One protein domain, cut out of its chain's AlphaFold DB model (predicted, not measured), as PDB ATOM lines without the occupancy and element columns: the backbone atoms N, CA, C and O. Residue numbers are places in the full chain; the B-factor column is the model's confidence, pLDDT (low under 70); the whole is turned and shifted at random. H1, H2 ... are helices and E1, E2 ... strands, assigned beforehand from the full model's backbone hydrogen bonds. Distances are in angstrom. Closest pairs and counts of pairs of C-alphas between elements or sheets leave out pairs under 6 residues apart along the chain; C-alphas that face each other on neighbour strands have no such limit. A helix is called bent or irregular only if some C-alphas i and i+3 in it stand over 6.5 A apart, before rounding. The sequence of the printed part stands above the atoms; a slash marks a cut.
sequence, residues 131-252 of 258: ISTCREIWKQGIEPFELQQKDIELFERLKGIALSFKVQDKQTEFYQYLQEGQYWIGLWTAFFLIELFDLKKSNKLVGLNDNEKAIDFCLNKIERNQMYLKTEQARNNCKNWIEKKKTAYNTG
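This is residues 131 to 252 of the 258 residues of an uncharacterized protein of Maribacter sp. MJ134 (UniProt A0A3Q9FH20). One helix, H4, forms the core of this compact domain, with H1, H2 and H3 packed on one side of it and H5 on the other; H6 folds back along H5 and makes the face beyond it. A long link leads from H4 to the short strand E1, which lies at the rim, farthest of the named elements from the mean of the C-alphas. The printed part has 122 residues with six named helices and one named strand, in the order H1 H2 H3 H4 E1 H5 H6, and its class is mostly helix. The radius of gyration of the C-alphas is 13.8 A, and the rounded outline spans 37 by 29 by 22 A.

H1, residues 131 to 139, and H2, residues 149 to 167, form a helical hairpin at a shallow tilt of 19 degrees; the closest C-alphas, of Thr 133 and Leu 158, are 6.1 A apart. H3, residues 171 to 179, and H4, residues 182 to 196, form another, at a steep tilt of 38 degrees, with the C-alphas of Leu 178 and Gly 186 closest at 4.1 A. H4 is the hub and touches four helices. Its residues 183 to 188 alone touch H1, only just about perpendicular at 72 degrees, closest at the C-alphas of Arg 135 and Tyr 183, 5.2 A. Residues 159 to 166 of H2 alone touch H4, closest at the C-alphas of Ala 162 and Phe 192, 6.8 A. E1, residues 209 to 213, pairs with no named strand. H5, residues 214 to 226, touches H4 at a steep tilt of 47 degrees, closest at the C-alphas of Ala 190 and Cys 218, 4.6 A. H6, residues 232 to 251, forms a helical hairpin with H5 at 20 degrees, a shallow tilt, closest at the C-alphas of Gln 226 and Arg 235, 5.7 A. H4 and H6 are only just apart, at 8.3 A. Every O i to N i+4 pair is within hydrogen-bond range in H1, H5 and H6; H2 has 13 of 15, H4 9 of 11, and H3 1 of 5, beside 6 of 6 O i to N i+3 pairs.

H1 begins at C-alpha 131, (-23.260, -47.150, 12.146). H2 is 26.8 A long, with a kink of 31 degrees near residue 156, and is irregular: C-alphas 150 and 153 are 7.2 A apart. H4, 21.6 A, is irregular too, with C-alphas 183 and 186 at 8.3 A. H6, 29.0 A, ends at C-alpha 251, (-39.464, -22.091, -4.832).

The C-alphas farthest apart, of Lys 150 and Asn 211, are 40.1 A apart. The printed part has no cut. The link from H4 to E1, residues 197 to 208, is long. Mean pLDDT of the printed part is 94.5, and residue 252 is under 70.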
ATOM      1  N   ILE A 131     -23.309 -47.267  10.680       95.88
ATOM      2  CA  ILE A 131     -23.260 -47.150  12.146       95.88
ATOM      3  C   ILE A 131     -21.812 -47.062  12.643       95.88
ATOM      4  O   ILE A 131     -21.483 -46.178  13.438       95.88
ATOM      5  N   SER A 132     -20.950 -47.978  12.199       95.81
ATOM      6  CA  SER A 132     -19.549 -48.034  12.625       95.81
ATOM      7  C   SER A 132     -18.789 -46.770  12.217       95.81
ATOM      8  O   SER A 132     -18.075 -46.193  13.039       95.81
ATOM      9  N   THR A 133     -19.001 -46.284  10.990       96.44
ATOM     10  CA  THR A 133     -18.377 -45.050  10.498       96.44
ATOM     11  C   THR A 133     -18.926 -43.807  11.208       96.44
ATOM     12  O   THR A 133     -18.139 -42.945  11.597       96.44
ATOM     13  N   CYS A 134     -20.236 -43.721  11.487       97.06
ATOM     14  CA  CYS A 134     -20.796 -42.651  12.331       97.06
ATOM     15  C   CYS A 134     -20.162 -42.637  13.727       97.06
ATOM     16  O   CYS A 134     -19.833 -41.574  14.249       97.06
ATOM     17  N   ARG A 135     -19.947 -43.810  14.331       95.56
ATOM     18  CA  ARG A 135     -19.285 -43.915  15.635       95.56
ATOM     19  C   ARG A 135     -17.838 -43.429  15.597       95.56
ATOM     20  O   ARG A 135     -17.398 -42.765  16.534       95.56
ATOM     21  N   GLU A 136     -17.102 -43.757  14.545       95.12
ATOM     22  CA  GLU A 136     -15.728 -43.288  14.346       95.12
ATOM     23  C   GLU A 136     -15.668 -41.761  14.190       95.12
ATOM     24  O   GLU A 136     -14.918 -41.099  14.906       95.12
ATOM     25  N   ILE A 137     -16.537 -41.195  13.351       94.81
ATOM     26  CA  ILE A 137     -16.718 -39.744  13.180       94.81
ATOM     27  C   ILE A 137     -17.051 -39.065  14.510       94.81
ATOM     28  O   ILE A 137     -16.440 -38.056  14.866       94.81
ATOM     29  N   TRP A 138     -17.964 -39.650  15.289       95.00
ATOM     30  CA  TRP A 138     -18.340 -39.124  16.597       95.00
ATOM     31  C   TRP A 138     -17.166 -39.102  17.581       95.00
ATOM     32  O   TRP A 138     -16.969 -38.106  18.275       95.00
ATOM     33  N   LYS A 139     -16.340 -40.157  17.613       94.19
ATOM     34  CA  LYS A 139     -15.131 -40.200  18.453       94.19
ATOM     35  C   LYS A 139     -14.118 -39.115  18.096       94.19
ATOM     36  O   LYS A 139     -13.444 -38.610  18.988       94.19
ATOM     37  N   GLN A 140     -14.020 -38.768  16.815       94.19
ATOM     38  CA  GLN A 140     -13.155 -37.690  16.334       94.19
ATOM     39  C   GLN A 140     -13.776 -36.297  16.539       94.19
ATOM     40  O   GLN A 140     -13.110 -35.283  16.327       94.19
ATOM     41  N   GLY A 141     -15.037 -36.227  16.985       92.81
ATOM     42  CA  GLY A 141     -15.763 -34.977  17.192       92.81
ATOM     43  C   GLY A 141     -16.105 -34.251  15.892       92.81
ATOM     44  O   GLY A 141     -16.145 -33.022  15.893       92.81
ATOM     45  N   ILE A 142     -16.298 -34.996  14.799       94.00
ATOM     46  CA  ILE A 142     -16.620 -34.466  13.471       94.00
ATOM     47  C   ILE A 142     -18.142 -34.288  13.343       94.00
ATOM     48  O   ILE A 142     -18.912 -35.212  13.614       94.00
ATOM     49  N   GLU A 143     -18.574 -33.111  12.885       92.00
ATOM     50  CA  GLU A 143     -19.982 -32.719  12.720       92.00
ATOM     51  C   GLU A 143     -20.232 -32.166  11.294       92.00
ATOM     52  O   GLU A 143     -19.335 -31.559  10.709       92.00
ATOM     53  N   PRO A 144     -21.441 -32.321  10.712       90.12
ATOM     54  CA  PRO A 144     -21.714 -32.006   9.296       90.12
ATOM     55  C   PRO A 144     -21.546 -30.537   8.887       90.12
ATOM     56  O   PRO A 144     -21.414 -30.248   7.701       90.12
ATOM     57  N   PHE A 145     -21.574 -29.602   9.839       95.62
ATOM     58  CA  PHE A 145     -21.680 -28.167   9.552       95.62
ATOM     59  C   PHE A 145     -20.393 -27.376   9.813       95.62
ATOM     60  O   PHE A 145     -20.406 -26.149   9.739       95.62
ATOM     61  N   GLU A 146     -19.283 -28.049  10.106       93.50
ATOM     62  CA  GLU A 146     -17.974 -27.411  10.297       93.50
ATOM     63  C   GLU A 146     -16.833 -28.395   9.989       93.50
ATOM     64  O   GLU A 146     -15.991 -28.692  10.833       93.50
ATOM     65  N   LEU A 147     -16.827 -28.936   8.767       92.75
ATOM     66  CA  LEU A 147     -15.784 -29.863   8.326       92.75
ATOM     67  C   LEU A 147     -14.445 -29.143   8.133       92.75
ATOM     68  O   LEU A 147     -14.361 -28.113   7.460       92.75
ATOM     69  N   GLN A 148     -13.384 -29.724   8.682       91.00
ATOM     70  CA  GLN A 148     -12.002 -29.298   8.492       91.00
ATOM     71  C   GLN A 148     -11.293 -30.222   7.496       91.00
ATOM     72  O   GLN A 148     -11.722 -31.346   7.248       91.00
ATOM     73  N   GLN A 149     -10.144 -29.793   6.968       90.75
ATOM     74  CA  GLN A 149      -9.372 -30.588   6.001       90.75
ATOM     75  C   GLN A 149      -9.029 -32.000   6.510       90.75
ATOM     76  O   GLN A 149      -9.033 -32.956   5.739       90.75
ATOM     77  N   LYS A 150      -8.749 -32.134   7.811       89.69
ATOM     78  CA  LYS A 150      -8.443 -33.418   8.460       89.69
ATOM     79  C   LYS A 150      -9.652 -34.370   8.542       89.69
ATOM     80  O   LYS A 150      -9.456 -35.558   8.756       89.69
ATOM     81  N   ASP A 151     -10.873 -33.858   8.380       92.75
ATOM     82  CA  ASP A 151     -12.120 -34.618   8.544       92.75
ATOM     83  C   ASP A 151     -12.592 -35.250   7.221       92.75
ATOM     84  O   ASP A 151     -13.442 -36.144   7.221       92.75
ATOM     85  N   ILE A 152     -12.042 -34.787   6.090       92.94
ATOM     86  CA  ILE A 152     -12.527 -35.092   4.736       92.94
ATOM     87  C   ILE A 152     -12.501 -36.588   4.425       92.94
ATOM     88  O   ILE A 152     -13.444 -37.088   3.820       92.94
ATOM     89  N   GLU A 153     -11.475 -37.319   4.859       94.75
ATOM     90  CA  GLU A 153     -11.370 -38.759   4.588       94.75
ATOM     91  C   GLU A 153     -12.540 -39.542   5.206       94.75
ATOM     92  O   GLU A 153     -13.241 -40.282   4.512       94.75
ATOM     93  N   LEU A 154     -12.801 -39.335   6.501       94.50
ATOM     94  CA  LEU A 154     -13.897 -40.008   7.200       94.50
ATOM     95  C   LEU A 154     -15.264 -39.537   6.701       94.50
ATOM     96  O   LEU A 154     -16.176 -40.353   6.554       94.50
ATOM     97  N   PHE A 155     -15.406 -38.244   6.405       96.19
ATOM     98  CA  PHE A 155     -16.635 -37.700   5.838       96.19
ATOM     99  C   PHE A 155     -16.955 -38.313   4.467       96.19
ATOM    100  O   PHE A 155     -18.074 -38.782   4.264       96.19
ATOM    101  N   GLU A 156     -15.992 -38.362   3.541       96.12
ATOM    102  CA  GLU A 156     -16.212 -38.938   2.208       96.12
ATOM    103  C   GLU A 156     -16.465 -40.449   2.281       96.12
ATOM    104  O   GLU A 156     -17.293 -40.960   1.526       96.12
ATOM    105  N   ARG A 157     -15.864 -41.167   3.244       96.50
ATOM    106  CA  ARG A 157     -16.227 -42.567   3.527       96.50
ATOM    107  C   ARG A 157     -17.689 -42.693   3.962       96.50
ATOM    108  O   ARG A 157     -18.426 -43.488   3.378       96.50
ATOM    109  N   LEU A 158     -18.142 -41.895   4.934       97.75
ATOM    110  CA  LEU A 158     -19.533 -41.934   5.406       97.75
ATOM    111  C   LEU A 158     -20.528 -41.558   4.296       97.75
ATOM    112  O   LEU A 158     -21.549 -42.223   4.106       97.75
ATOM    113  N   LYS A 159     -20.201 -40.519   3.527       97.81
ATOM    114  CA  LYS A 159     -20.964 -40.073   2.360       97.81
ATOM    115  C   LYS A 159     -21.028 -41.150   1.280       97.81
ATOM    116  O   LYS A 159     -22.101 -41.376   0.730       97.81
ATOM    117  N   GLY A 160     -19.925 -41.844   1.001       97.88
ATOM    118  CA  GLY A 160     -19.880 -42.965   0.059       97.88
ATOM    119  C   GLY A 160     -20.821 -44.104   0.460       97.88
ATOM    120  O   GLY A 160     -21.554 -44.625  -0.382       97.88
ATOM    121  N   ILE A 161     -20.885 -44.426   1.756       97.69
ATOM    122  CA  ILE A 161     -21.845 -45.405   2.284       97.69
ATOM    123  C   ILE A 161     -23.280 -44.915   2.054       97.69
ATOM    124  O   ILE A 161     -24.084 -45.659   1.494       97.69
ATOM    125  N   ALA A 162     -23.603 -43.666   2.406       98.00
ATOM    126  CA  ALA A 162     -24.937 -43.101   2.182       98.00
ATOM    127  C   ALA A 162     -25.329 -43.086   0.688       98.00
ATOM    128  O   ALA A 162     -26.441 -43.476   0.332       98.00
ATOM    129  N   LEU A 163     -24.403 -42.721  -0.205       97.75
ATOM    130  CA  LEU A 163     -24.601 -42.788  -1.657       97.75
ATOM    131  C   LEU A 163     -24.891 -44.213  -2.137       97.75
ATOM    132  O   LEU A 163     -25.712 -44.392  -3.034       97.75
ATOM    133  N   SER A 164     -24.272 -45.231  -1.535       97.12
ATOM    134  CA  SER A 164     -24.527 -46.624  -1.911       97.12
ATOM    135  C   SER A 164     -25.982 -47.046  -1.665       97.12
ATOM    136  O   SER A 164     -26.531 -47.784  -2.481       97.12
ATOM    137  N   PHE A 165     -26.630 -46.531  -0.609       97.31
ATOM    138  CA  PHE A 165     -28.060 -46.752  -0.358       97.31
ATOM    139  C   PHE A 165     -28.920 -46.092  -1.435       97.31
ATOM    140  O   PHE A 165     -29.868 -46.711  -1.912       97.31
ATOM    141  N   LYS A 166     -28.570 -44.870  -1.859       95.75
ATOM    142  CA  LYS A 166     -29.260 -44.186  -2.961       95.75
ATOM    143  C   LYS A 166     -29.149 -44.977  -4.264       95.75
ATOM    144  O   LYS A 166     -30.158 -45.241  -4.906       95.75
ATOM    145  N   VAL A 167     -27.936 -45.371  -4.653       96.62
ATOM    146  CA  VAL A 167     -27.679 -46.076  -5.924       96.62
ATOM    147  C   VAL A 167     -28.357 -47.450  -5.965       96.62
ATOM    148  O   VAL A 167     -28.768 -47.894  -7.031       96.62
ATOM    149  N   GLN A 168     -28.500 -48.112  -4.815       96.56
ATOM    150  CA  GLN A 168     -29.181 -49.406  -4.693       96.56
ATOM    151  C   GLN A 168     -30.705 -49.298  -4.515       96.56
ATOM    152  O   GLN A 168     -31.339 -50.324  -4.286       96.56
ATOM    153  N   ASP A 169     -31.288 -48.096  -4.578       94.12
ATOM    154  CA  ASP A 169     -32.717 -47.849  -4.315       94.12
ATOM    155  C   ASP A 169     -33.179 -48.316  -2.915       94.12
ATOM    156  O   ASP A 169     -34.314 -48.726  -2.685       94.12
ATOM    157  N   LYS A 170     -32.278 -48.236  -1.927       95.88
ATOM    158  CA  LYS A 170     -32.501 -48.652  -0.530       95.88
ATOM    159  C   LYS A 170     -32.857 -47.484   0.386       95.88
ATOM    160  O   LYS A 170     -32.489 -47.445   1.560       95.88
ATOM    161  N   GLN A 171     -33.575 -46.497  -0.137       94.81
ATOM    162  CA  GLN A 171     -33.922 -45.286   0.608       94.81
ATOM    163  C   GLN A 171     -34.753 -45.579   1.869       94.81
ATOM    164  O   GLN A 171     -34.479 -45.008   2.923       94.81
ATOM    165  N   THR A 172     -35.720 -46.499   1.797       94.31
ATOM    166  CA  THR A 172     -36.539 -46.904   2.955       94.31
ATOM    167  C   THR A 172     -35.725 -47.605   4.043       94.31
ATOM    168  O   THR A 172     -35.997 -47.408   5.228       94.31
ATOM    169  N   GLU A 173     -34.698 -48.376   3.676       95.94
ATOM    170  CA  GLU A 173     -33.761 -48.948   4.651       95.94
ATOM    171  C   GLU A 173     -32.956 -47.833   5.328       95.94
ATOM    172  O   GLU A 173     -32.819 -47.813   6.550       95.94
ATOM    173  N   PHE A 174     -32.493 -46.848   4.551       97.56
ATOM    174  CA  PHE A 174     -31.731 -45.719   5.081       97.56
ATOM    175  C   PHE A 174     -32.561 -44.827   6.018       97.56
ATOM    176  O   PHE A 174     -32.027 -44.293   6.989       97.56
ATOM    177  N   TYR A 175     -33.879 -44.717   5.802       97.44
ATOM    178  CA  TYR A 175     -34.777 -44.019   6.726       97.44
ATOM    179  C   TYR A 175     -34.754 -44.592   8.138       97.44
ATOM    180  O   TYR A 175     -34.901 -43.820   9.082       97.44
ATOM    181  N   GLN A 176     -34.520 -45.892   8.321       95.81
ATOM    182  CA  GLN A 176     -34.527 -46.497   9.656       95.81
ATOM    183  C   GLN A 176     -33.475 -45.858  10.582       95.81
ATOM    184  O   GLN A 176     -33.727 -45.659  11.769       95.81
ATOM    185  N   TYR A 177     -32.346 -45.392  10.033       96.94
ATOM    186  CA  TYR A 177     -31.318 -44.689  10.805       96.94
ATOM    187  C   TYR A 177     -31.776 -43.342  11.387       96.94
ATOM    188  O   TYR A 177     -31.159 -42.831  12.322       96.94
ATOM    189  N   LEU A 178     -32.886 -42.763  10.915       97.06
ATOM    190  CA  LEU A 178     -33.460 -41.545  11.493       97.06
ATOM    191  C   LEU A 178     -33.950 -41.731  12.934       97.06
ATOM    192  O   LEU A 178     -34.054 -40.740  13.667       97.06
ATOM    193  N   GLN A 179     -34.249 -42.962  13.350       93.06
ATOM    194  CA  GLN A 179     -34.644 -43.278  14.724       93.06
ATOM    195  C   GLN A 179     -33.443 -43.314  15.680       93.06
ATOM    196  O   GLN A 179     -33.619 -43.220  16.892       93.06
ATOM    197  N   GLU A 180     -32.219 -43.374  15.150       93.62
ATOM    198  CA  GLU A 180     -31.029 -43.642  15.947       93.62
ATOM    199  C   GLU A 180     -30.384 -42.366  16.492       93.62
ATOM    200  O   GLU A 180     -29.825 -41.548  15.761       93.62
ATOM    201  N   GLY A 181     -30.456 -42.190  17.814       88.06
ATOM    202  CA  GLY A 181     -29.856 -41.044  18.505       88.06
ATOM    203  C   GLY A 181     -28.352 -41.181  18.758       88.06
ATOM    204  O   GLY A 181     -27.646 -40.177  18.849       88.06
ATOM    205  N   GLN A 182     -27.838 -42.410  18.864       91.00
ATOM    206  CA  GLN A 182     -26.423 -42.647  19.154       91.00
ATOM    207  C   GLN A 182     -25.515 -42.113  18.045       91.00
ATOM    208  O   GLN A 182     -25.836 -42.205  16.863       91.00
ATOM    209  N   TYR A 183     -24.355 -41.582  18.440       93.94
ATOM    210  CA  TYR A 183     -23.266 -41.183  17.536       93.94
ATOM    211  C   TYR A 183     -23.686 -40.230  16.405       93.94
ATOM    212  O   TYR A 183     -23.088 -40.238  15.332       93.94
ATOM    213  N   TRP A 184     -24.736 -39.431  16.629       94.94
ATOM    214  CA  TRP A 184     -25.336 -38.556  15.618       94.94
ATOM    215  C   TRP A 184     -25.803 -39.289  14.346       94.94
ATOM    216  O   TRP A 184     -25.983 -38.645  13.313       94.94
ATOM    217  N   ILE A 185     -26.053 -40.604  14.409       97.12
ATOM    218  CA  ILE A 185     -26.502 -41.415  13.264       97.12
ATOM    219  C   ILE A 185     -27.729 -40.771  12.617       97.12
ATOM    220  O   ILE A 185     -27.726 -40.483  11.420       97.12
ATOM    221  N   GLY A 186     -28.750 -40.449  13.409       97.38
ATOM    222  CA  GLY A 186     -29.966 -39.828  12.907       97.38
ATOM    223  C   GLY A 186     -29.764 -38.419  12.339       97.38
ATOM    224  O   GLY A 186     -30.493 -38.045  11.421       97.38
ATOM    225  N   LEU A 187     -28.789 -37.639  12.829       97.81
ATOM    226  CA  LEU A 187     -28.464 -36.342  12.220       97.81
ATOM    227  C   LEU A 187     -27.775 -36.540  10.871       97.81
ATOM    228  O   LEU A 187     -28.211 -35.950   9.887       97.81
ATOM    229  N   TRP A 188     -26.725 -37.360  10.821       98.19
ATOM    230  CA  TRP A 188     -26.002 -37.651   9.584       98.19
ATOM    231  C   TRP A 188     -26.936 -38.221   8.519       98.19
ATOM    232  O   TRP A 188     -26.884 -37.805   7.365       98.19
ATOM    233  N   THR A 189     -27.859 -39.093   8.924       98.50
ATOM    234  CA  THR A 189     -28.916 -39.622   8.055       98.50
ATOM    235  C   THR A 189     -29.782 -38.498   7.491       98.50
ATOM    236  O   THR A 189     -29.950 -38.408   6.279       98.50
ATOM    237  N   ALA A 190     -30.297 -37.602   8.341       98.38
ATOM    238  CA  ALA A 190     -31.119 -36.476   7.899       98.38
ATOM    239  C   ALA A 190     -30.361 -35.522   6.960       98.38
ATOM    240  O   ALA A 190     -30.916 -35.082   5.952       98.38
ATOM    241  N   PHE A 191     -29.094 -35.237   7.265       98.25
ATOM    242  CA  PHE A 191     -28.217 -34.423   6.431       98.25
ATOM    243  C   PHE A 191     -28.034 -35.050   5.044       98.25
ATOM    244  O   PHE A 191     -28.319 -34.407   4.034       98.25
ATOM    245  N   PHE A 192     -27.647 -36.327   4.976       98.50
ATOM    246  CA  PHE A 192     -27.418 -37.007   3.703       98.50
ATOM    247  C   PHE A 192     -28.689 -37.236   2.898       98.50
ATOM    248  O   PHE A 192     -28.643 -37.135   1.678       98.50
ATOM    249  N   LEU A 193     -29.830 -37.486   3.536       98.06
ATOM    250  CA  LEU A 193     -31.110 -37.563   2.834       98.06
ATOM    251  C   LEU A 193     -31.423 -36.263   2.084       98.06
ATOM    252  O   LEU A 193     -31.872 -36.307   0.943       98.06
ATOM    253  N   ILE A 194     -31.141 -35.108   2.689       96.94
ATOM    254  CA  ILE A 194     -31.366 -33.807   2.047       96.94
ATOM    255  C   ILE A 194     -30.291 -33.486   1.001       96.94
ATOM    256  O   ILE A 194     -30.613 -32.888  -0.024       96.94
ATOM    257  N   GLU A 195     -29.027 -33.831   1.255       96.06
ATOM    258  CA  GLU A 195     -27.920 -33.512   0.342       96.06
ATOM    259  C   GLU A 195     -27.815 -34.456  -0.852       96.06
ATOM    260  O   GLU A 195     -27.381 -34.041  -1.921       96.06
ATOM    261  N   LEU A 196     -28.170 -35.727  -0.671       96.19
ATOM    262  CA  LEU A 196     -27.825 -36.771  -1.626       96.19
ATOM    263  C   LEU A 196     -29.041 -37.416  -2.278       96.19
ATOM    264  O   LEU A 196     -28.916 -37.801  -3.427       96.19
ATOM    265  N   PHE A 197     -30.191 -37.571  -1.613       95.25
ATOM    266  CA  PHE A 197     -31.269 -38.471  -2.074       95.25
ATOM    267  C   PHE A 197     -32.320 -37.814  -2.989       95.25
ATOM    268  O   PHE A 197     -33.384 -38.390  -3.198       95.25
ATOM    269  N   ASP A 198     -32.045 -36.630  -3.543       90.81
ATOM    270  CA  ASP A 198     -32.930 -35.907  -4.480       90.81
ATOM    271  C   ASP A 198     -34.403 -35.849  -4.021       90.81
ATOM    272  O   ASP A 198     -35.338 -35.997  -4.816       90.81
ATOM    273  N   LEU A 199     -34.622 -35.675  -2.711       91.25
ATOM    274  CA  LEU A 199     -35.960 -35.710  -2.135       91.25
ATOM    275  C   LEU A 199     -36.836 -34.607  -2.742       91.25
ATOM    276  O   LEU A 199     -36.478 -33.434  -2.776       91.25
ATOM    277  N   LYS A 200     -38.037 -34.977  -3.169       88.88
ATOM    278  CA  LYS A 200     -39.109 -34.068  -3.579       88.88
ATOM    279  C   LYS A 200     -40.028 -33.794  -2.395       88.88
ATOM    280  O   LYS A 200     -40.207 -34.629  -1.511       88.88
ATOM    281  N   LYS A 201     -40.732 -32.660  -2.434       86.38
ATOM    282  CA  LYS A 201     -41.762 -32.289  -1.441       86.38
ATOM    283  C   LYS A 201     -42.868 -33.331  -1.238       86.38
ATOM    284  O   LYS A 201     -43.527 -33.322  -0.201       86.38
ATOM    285  N   SER A 202     -43.111 -34.176  -2.238       89.19
ATOM    286  CA  SER A 202     -44.094 -35.256  -2.184       89.19
ATOM    287  C   SER A 202     -43.550 -36.554  -1.581       89.19
ATOM    288  O   SER A 202     -44.353 -37.423  -1.246       89.19
ATOM    289  N   ASN A 203     -42.227 -36.712  -1.439       93.31
ATOM    290  CA  ASN A 203     -41.653 -37.919  -0.855       93.31
ATOM    291  C   ASN A 203     -42.036 -38.027   0.622       93.31
ATOM    292  O   ASN A 203     -41.860 -37.092   1.410       93.31
ATOM    293  N   LYS A 204     -42.540 -39.202   0.986       95.31
ATOM    294  CA  LYS A 204     -42.902 -39.554   2.356       95.31
ATOM    295  C   LYS A 204     -41.855 -40.474   2.969       95.31
ATOM    296  O   LYS A 204     -41.117 -41.131   2.234       95.31
ATOM    297  N   LEU A 205     -41.828 -40.560   4.295       93.62
ATOM    298  CA  LEU A 205     -41.001 -41.516   5.036       93.62
ATOM    299  C   LEU A 205     -41.577 -42.936   4.970       93.62
ATOM    300  O   LEU A 205     -41.913 -43.525   5.995       93.62
ATOM    301  N   VAL A 206     -41.714 -43.477   3.757       93.00
ATOM    302  CA  VAL A 206     -42.289 -44.809   3.526       93.00
ATOM    303  C   VAL A 206     -41.538 -45.858   4.341       93.00
ATOM    304  O   VAL A 206     -40.314 -45.951   4.232       93.00
ATOM    305  N   GLY A 207     -42.269 -46.641   5.136       89.38
ATOM    306  CA  GLY A 207     -41.724 -47.696   5.996       89.38
ATOM    307  C   GLY A 207     -41.208 -47.214   7.355       89.38
ATOM    308  O   GLY A 207     -40.684 -48.016   8.125       89.38
ATOM    309  N   LEU A 208     -41.351 -45.923   7.663       91.81
ATOM    310  CA  LEU A 208     -41.026 -45.342   8.968       91.81
ATOM    311  C   LEU A 208     -42.201 -44.518   9.515       91.81
ATOM    312  O   LEU A 208     -42.652 -44.738  10.635       91.81
ATOM    313  N   ASN A 209     -42.701 -43.577   8.714       91.88
ATOM    314  CA  ASN A 209     -43.910 -42.807   8.980       91.88
ATOM    315  C   ASN A 209     -44.539 -42.349   7.655       91.88
ATOM    316  O   ASN A 209     -44.255 -41.266   7.139       91.88
ATOM    317  N   ASP A 210     -45.445 -43.163   7.119       92.38
ATOM    318  CA  ASP A 210     -46.064 -42.960   5.801       92.38
ATOM    319  C   ASP A 210     -46.955 -41.706   5.708       92.38
ATOM    320  O   ASP A 210     -47.434 -41.351   4.625       92.38
ATOM    321  N   ASN A 211     -47.195 -41.019   6.825       92.88
ATOM    322  CA  ASN A 211     -47.962 -39.776   6.872       92.88
ATOM    323  C   ASN A 211     -47.080 -38.525   6.857       92.88
ATOM    324  O   ASN A 211     -47.587 -37.424   6.643       92.88
ATOM    325  N   GLU A 212     -45.773 -38.680   7.046       94.12
ATOM    326  CA  GLU A 212     -44.847 -37.571   7.203       94.12
ATOM    327  C   GLU A 212     -43.974 -37.376   5.963       94.12
ATOM    328  O   GLU A 212     -43.502 -38.327   5.332       94.12
ATOM    329  N   LYS A 213     -43.769 -36.112   5.590       95.19
ATOM    330  CA  LYS A 213     -42.892 -35.745   4.478       95.19
ATOM    331  C   LYS A 213     -41.439 -35.893   4.910       95.19
ATOM    332  O   LYS A 213     -41.037 -35.353   5.938       95.19
ATOM    333  N   ALA A 214     -40.641 -36.563   4.081       95.50
ATOM    334  CA  ALA A 214     -39.248 -36.863   4.406       95.50
ATOM    335  C   ALA A 214     -38.412 -35.597   4.644       95.50
ATOM    336  O   ALA A 214     -37.687 -35.514   5.630       95.50
ATOM    337  N   ILE A 215     -38.566 -34.585   3.786       95.50
ATOM    338  CA  ILE A 215     -37.838 -33.312   3.911       95.50
ATOM    339  C   ILE A 215     -38.175 -32.606   5.226       95.50
ATOM    340  O   ILE A 215     -37.265 -32.166   5.926       95.50
ATOM    341  N   ASP A 216     -39.462 -32.519   5.571       94.94
ATOM    342  CA  ASP A 216     -39.911 -31.802   6.766       94.94
ATOM    343  C   ASP A 216     -39.378 -32.485   8.031       94.94
ATOM    344  O   ASP A 216     -38.828 -31.819   8.908       94.94
ATOM    345  N   PHE A 217     -39.446 -33.819   8.093       96.75
ATOM    346  CA  PHE A 217     -38.871 -34.580   9.201       96.75
ATOM    347  C   PHE A 217     -37.359 -34.367   9.320       96.75
ATOM    348  O   PHE A 217     -36.859 -34.082  10.409       96.75
ATOM    349  N   CYS A 218     -36.613 -34.485   8.214       97.88
ATOM    350  CA  CYS A 218     -35.160 -34.331   8.223       97.88
ATOM    351  C   CYS A 218     -34.743 -32.919   8.659       97.88
ATOM    352  O   CYS A 218     -33.876 -32.784   9.524       97.88
ATOM    353  N   LEU A 219     -35.391 -31.874   8.133       97.38
ATOM    354  CA  LEU A 219     -35.126 -30.490   8.534       97.38
ATOM    355  C   LEU A 219     -35.443 -30.265  10.014       97.38
ATOM    356  O   LEU A 219     -34.601 -29.735  10.732       97.38
ATOM    357  N   ASN A 220     -36.600 -30.734  10.491       96.62
ATOM    358  CA  ASN A 220     -36.976 -30.635  11.902       96.62
ATOM    359  C   ASN A 220     -35.980 -31.367  12.810       96.62
ATOM    360  O   ASN A 220     -35.656 -30.888  13.898       96.62
ATOM    361  N   LYS A 221     -35.474 -32.529  12.382       97.00
ATOM    362  CA  LYS A 221     -34.474 -33.284  13.140       97.00
ATOM    363  C   LYS A 221     -33.156 -32.519  13.240       97.00
ATOM    364  O   LYS A 221     -32.600 -32.447  14.334       97.00
ATOM    365  N   ILE A 222     -32.681 -31.933  12.142       98.12
ATOM    366  CA  ILE A 222     -31.463 -31.112  12.131       98.12
ATOM    367  C   ILE A 222     -31.649 -29.864  13.006       98.12
ATOM    368  O   ILE A 222     -30.807 -29.588  13.855       98.12
ATOM    369  N   GLU A 223     -32.784 -29.174  12.879       97.75
ATOM    370  CA  GLU A 223     -33.121 -27.972  13.653       97.75
ATOM    371  C   GLU A 223     -33.146 -28.250  15.165       97.75
ATOM    372  O   GLU A 223     -32.492 -27.552  15.936       97.75
ATOM    373  N   ARG A 224     -33.792 -29.340  15.600       96.44
ATOM    374  CA  ARG A 224     -33.807 -29.754  17.017       96.44
ATOM    375  C   ARG A 224     -32.426 -30.107  17.563       96.44
ATOM    376  O   ARG A 224     -32.202 -29.980  18.762       96.44
ATOM    377  N   ASN A 225     -31.516 -30.572  16.706       96.19
ATOM    378  CA  ASN A 225     -30.167 -30.951  17.116       96.19
ATOM    379  C   ASN A 225     -29.147 -29.811  16.992       96.19
ATOM    380  O   ASN A 225     -28.035 -29.934  17.501       96.19
ATOM    381  N   GLN A 226     -29.521 -28.689  16.367       96.69
ATOM    382  CA  GLN A 226     -28.636 -27.553  16.127       96.69
ATOM    383  C   GLN A 226     -27.972 -27.069  17.419       96.69
ATOM    384  O   GLN A 226     -26.764 -26.873  17.442       96.69
ATOM    385  N   MET A 227     -28.729 -26.914  18.509       96.12
ATOM    386  CA  MET A 227     -28.196 -26.401  19.779       96.12
ATOM    387  C   MET A 227     -27.108 -27.284  20.410       96.12
ATOM    388  O   MET A 227     -26.338 -26.785  21.224       96.12
ATOM    389  N   TYR A 228     -27.031 -28.565  20.031       95.06
ATOM    390  CA  TYR A 228     -26.047 -29.515  20.556       95.06
ATOM    391  C   TYR A 228     -24.759 -29.581  19.728       95.06
ATOM    392  O   TYR A 228     -23.817 -30.242  20.158       95.06
ATOM    393  N   LEU A 229     -24.699 -28.909  18.568       95.50
ATOM    394  CA  LEU A 229     -23.464 -28.804  17.786       95.50
ATOM    395  C   LEU A 229     -22.398 -28.086  18.608       95.50
ATOM    396  O   LEU A 229     -22.696 -27.113  19.310       95.50
ATOM    397  N   LYS A 230     -21.157 -28.557  18.513       93.81
ATOM    398  CA  LYS A 230     -20.080 -28.202  19.439       93.81
ATOM    399  C   LYS A 230     -19.759 -26.708  19.441       93.81
ATOM    400  O   LYS A 230     -19.661 -26.094  20.506       93.81
ATOM    401  N   THR A 231     -19.602 -26.107  18.265       95.69
ATOM    402  CA  THR A 231     -19.139 -24.718  18.122       95.69
ATOM    403  C   THR A 231     -20.272 -23.775  17.730       95.69
ATOM    404  O   THR A 231     -21.276 -24.165  17.135       95.69
ATOM    405  N   GLU A 232     -20.113 -22.490  18.044       96.75
ATOM    406  CA  GLU A 232     -21.052 -21.462  17.587       96.75
ATOM    407  C   GLU A 232     -21.060 -21.333  16.059       96.75
ATOM    408  O   GLU A 232     -22.121 -21.173  15.456       96.75
ATOM    409  N   GLN A 233     -19.896 -21.493  15.426       96.62
ATOM    410  CA  GLN A 233     -19.776 -21.478  13.974       96.62
ATOM    411  C   GLN A 233     -20.577 -22.618  13.334       96.62
ATOM    412  O   GLN A 233     -21.352 -22.361  12.414       96.62
ATOM    413  N   ALA A 234     -20.473 -23.849  13.848       96.56
ATOM    414  CA  ALA A 234     -21.264 -24.987  13.382       96.56
ATOM    415  C   ALA A 234     -22.770 -24.730  13.541       96.56
ATOM    416  O   ALA A 234     -23.549 -24.998  12.623       96.56
ATOM    417  N   ARG A 235     -23.189 -24.140  14.670       98.12
ATOM    418  CA  ARG A 235     -24.590 -23.754  14.912       98.12
ATOM    419  C   ARG A 235     -25.094 -22.727  13.902       98.12
ATOM    420  O   ARG A 235     -26.206 -22.881  13.394       98.12
ATOM    421  N   ASN A 236     -24.291 -21.715  13.585       98.00
ATOM    422  CA  ASN A 236     -24.637 -20.686  12.603       98.00
ATOM    423  C   ASN A 236     -24.656 -21.246  11.172       98.00
ATOM    424  O   ASN A 236     -25.599 -20.991  10.423       98.00
ATOM    425  N   ASN A 237     -23.671 -22.072  10.810       98.12
ATOM    426  CA  ASN A 237     -23.620 -22.758   9.519       98.12
ATOM    427  C   ASN A 237     -24.849 -23.655   9.315       98.12
ATOM    428  O   ASN A 237     -25.478 -23.598   8.261       98.12
ATOM    429  N   CYS A 238     -25.231 -24.424  10.338       98.25
ATOM    430  CA  CYS A 238     -26.436 -25.250  10.336       98.25
ATOM    431  C   CYS A 238     -27.703 -24.408  10.113       98.25
ATOM    432  O   CYS A 238     -28.506 -24.731   9.237       98.25
ATOM    433  N   LYS A 239     -27.852 -23.281  10.826       97.88
ATOM    434  CA  LYS A 239     -28.988 -22.358  10.645       97.88
ATOM    435  C   LYS A 239     -29.112 -21.880   9.199       97.88
ATOM    436  O   LYS A 239     -30.163 -22.034   8.579       97.88
ATOM    437  N   ASN A 240     -28.018 -21.345   8.658       97.75
ATOM    438  CA  ASN A 240     -27.972 -20.810   7.300       97.75
ATOM    439  C   ASN A 240     -28.264 -21.907   6.266       97.75
ATOM    440  O   ASN A 240     -28.966 -21.684   5.278       97.75
ATOM    441  N   TRP A 241     -27.751 -23.115   6.511       97.88
ATOM    442  CA  TRP A 241     -28.018 -24.281   5.682       97.88
ATOM    443  C   TRP A 241     -29.511 -24.653   5.684       97.88
ATOM    444  O   TRP A 241     -30.089 -24.827   4.609       97.88
ATOM    445  N   ILE A 242     -30.165 -24.689   6.853       97.12
ATOM    446  CA  ILE A 242     -31.608 -24.965   6.980       97.12
ATOM    447  C   ILE A 242     -32.426 -23.921   6.209       97.12
ATOM    448  O   ILE A 242     -33.311 -24.290   5.435       97.12
ATOM    449  N   GLU A 243     -32.134 -22.629   6.389       96.25
ATOM    450  CA  GLU A 243     -32.839 -21.530   5.715       96.25
ATOM    451  C   GLU A 243     -32.722 -21.635   4.187       96.25
ATOM    452  O   GLU A 243     -33.724 -21.531   3.467       96.25
ATOM    453  N   LYS A 244     -31.517 -21.940   3.688       95.44
ATOM    454  CA  LYS A 244     -31.265 -22.161   2.260       95.44
ATOM    455  C   LYS A 244     -32.074 -23.340   1.716       95.44
ATOM    456  O   LYS A 244     -32.707 -23.210   0.668       95.44
ATOM    457  N   LYS A 245     -32.095 -24.478   2.420       94.25
ATOM    458  CA  LYS A 245     -32.851 -25.667   1.989       94.25
ATOM    459  C   LYS A 245     -34.362 -25.422   2.030       94.25
ATOM    460  O   LYS A 245     -35.036 -25.719   1.048       94.25
ATOM    461  N   LYS A 246     -34.895 -24.816   3.103       92.12
ATOM    462  CA  LYS A 246     -36.319 -24.430   3.200       92.12
ATOM    463  C   LYS A 246     -36.725 -23.525   2.028       92.12
ATOM    464  O   LYS A 246     -37.774 -23.747   1.424       92.12
ATOM    465  N   THR A 247     -35.880 -22.556   1.669       90.94
ATOM    466  CA  THR A 247     -36.121 -21.653   0.531       90.94
ATOM    467  C   THR A 247     -36.154 -22.406  -0.799       90.94
ATOM    468  O   THR A 247     -37.148 -22.301  -1.511       90.94
ATOM    469  N   ALA A 248     -35.136 -23.222  -1.096       87.06
ATOM    470  CA  ALA A 248     -35.054 -23.979  -2.350       87.06
ATOM    471  C   ALA A 248     -36.260 -24.913  -2.555       87.06
ATOM    472  O   ALA A 248     -36.872 -24.949  -3.622       87.06
ATOM    473  N   TYR A 249     -36.682 -25.619  -1.502       83.50
ATOM    474  CA  TYR A 249     -37.869 -26.465  -1.596       83.50
ATOM    475  C   TYR A 249     -39.150 -25.644  -1.778       83.50
ATOM    476  O   TYR A 249     -40.080 -26.103  -2.442       83.50
ATOM    477  N   ASN A 250     -39.228 -24.432  -1.223       80.00
ATOM    478  CA  ASN A 250     -40.373 -23.537  -1.384       80.00
ATOM    479  C   ASN A 250     -40.520 -22.936  -2.777       80.00
ATOM    480  O   ASN A 250     -41.658 -22.822  -3.227       80.00
ATOM    481  N   THR A 251     -39.423 -22.655  -3.475       74.81
ATOM    482  CA  THR A 251     -39.464 -22.091  -4.832       74.81
ATOM    483  C   THR A 251     -39.657 -23.136  -5.934       74.81
ATOM    484  O   THR A 251     -39.977 -22.767  -7.055       74.81
ATOM    485  N   GLY A 252     -39.563 -24.437  -5.625       61.88
ATOM    486  CA  GLY A 252     -39.742 -25.516  -6.607       61.88
ATOM    487  C   GLY A 252     -38.486 -25.829  -7.425       61.88
ATOM    488  O   GLY A 252     -38.517 -26.739  -8.254       61.88
TER     489      GLY A 252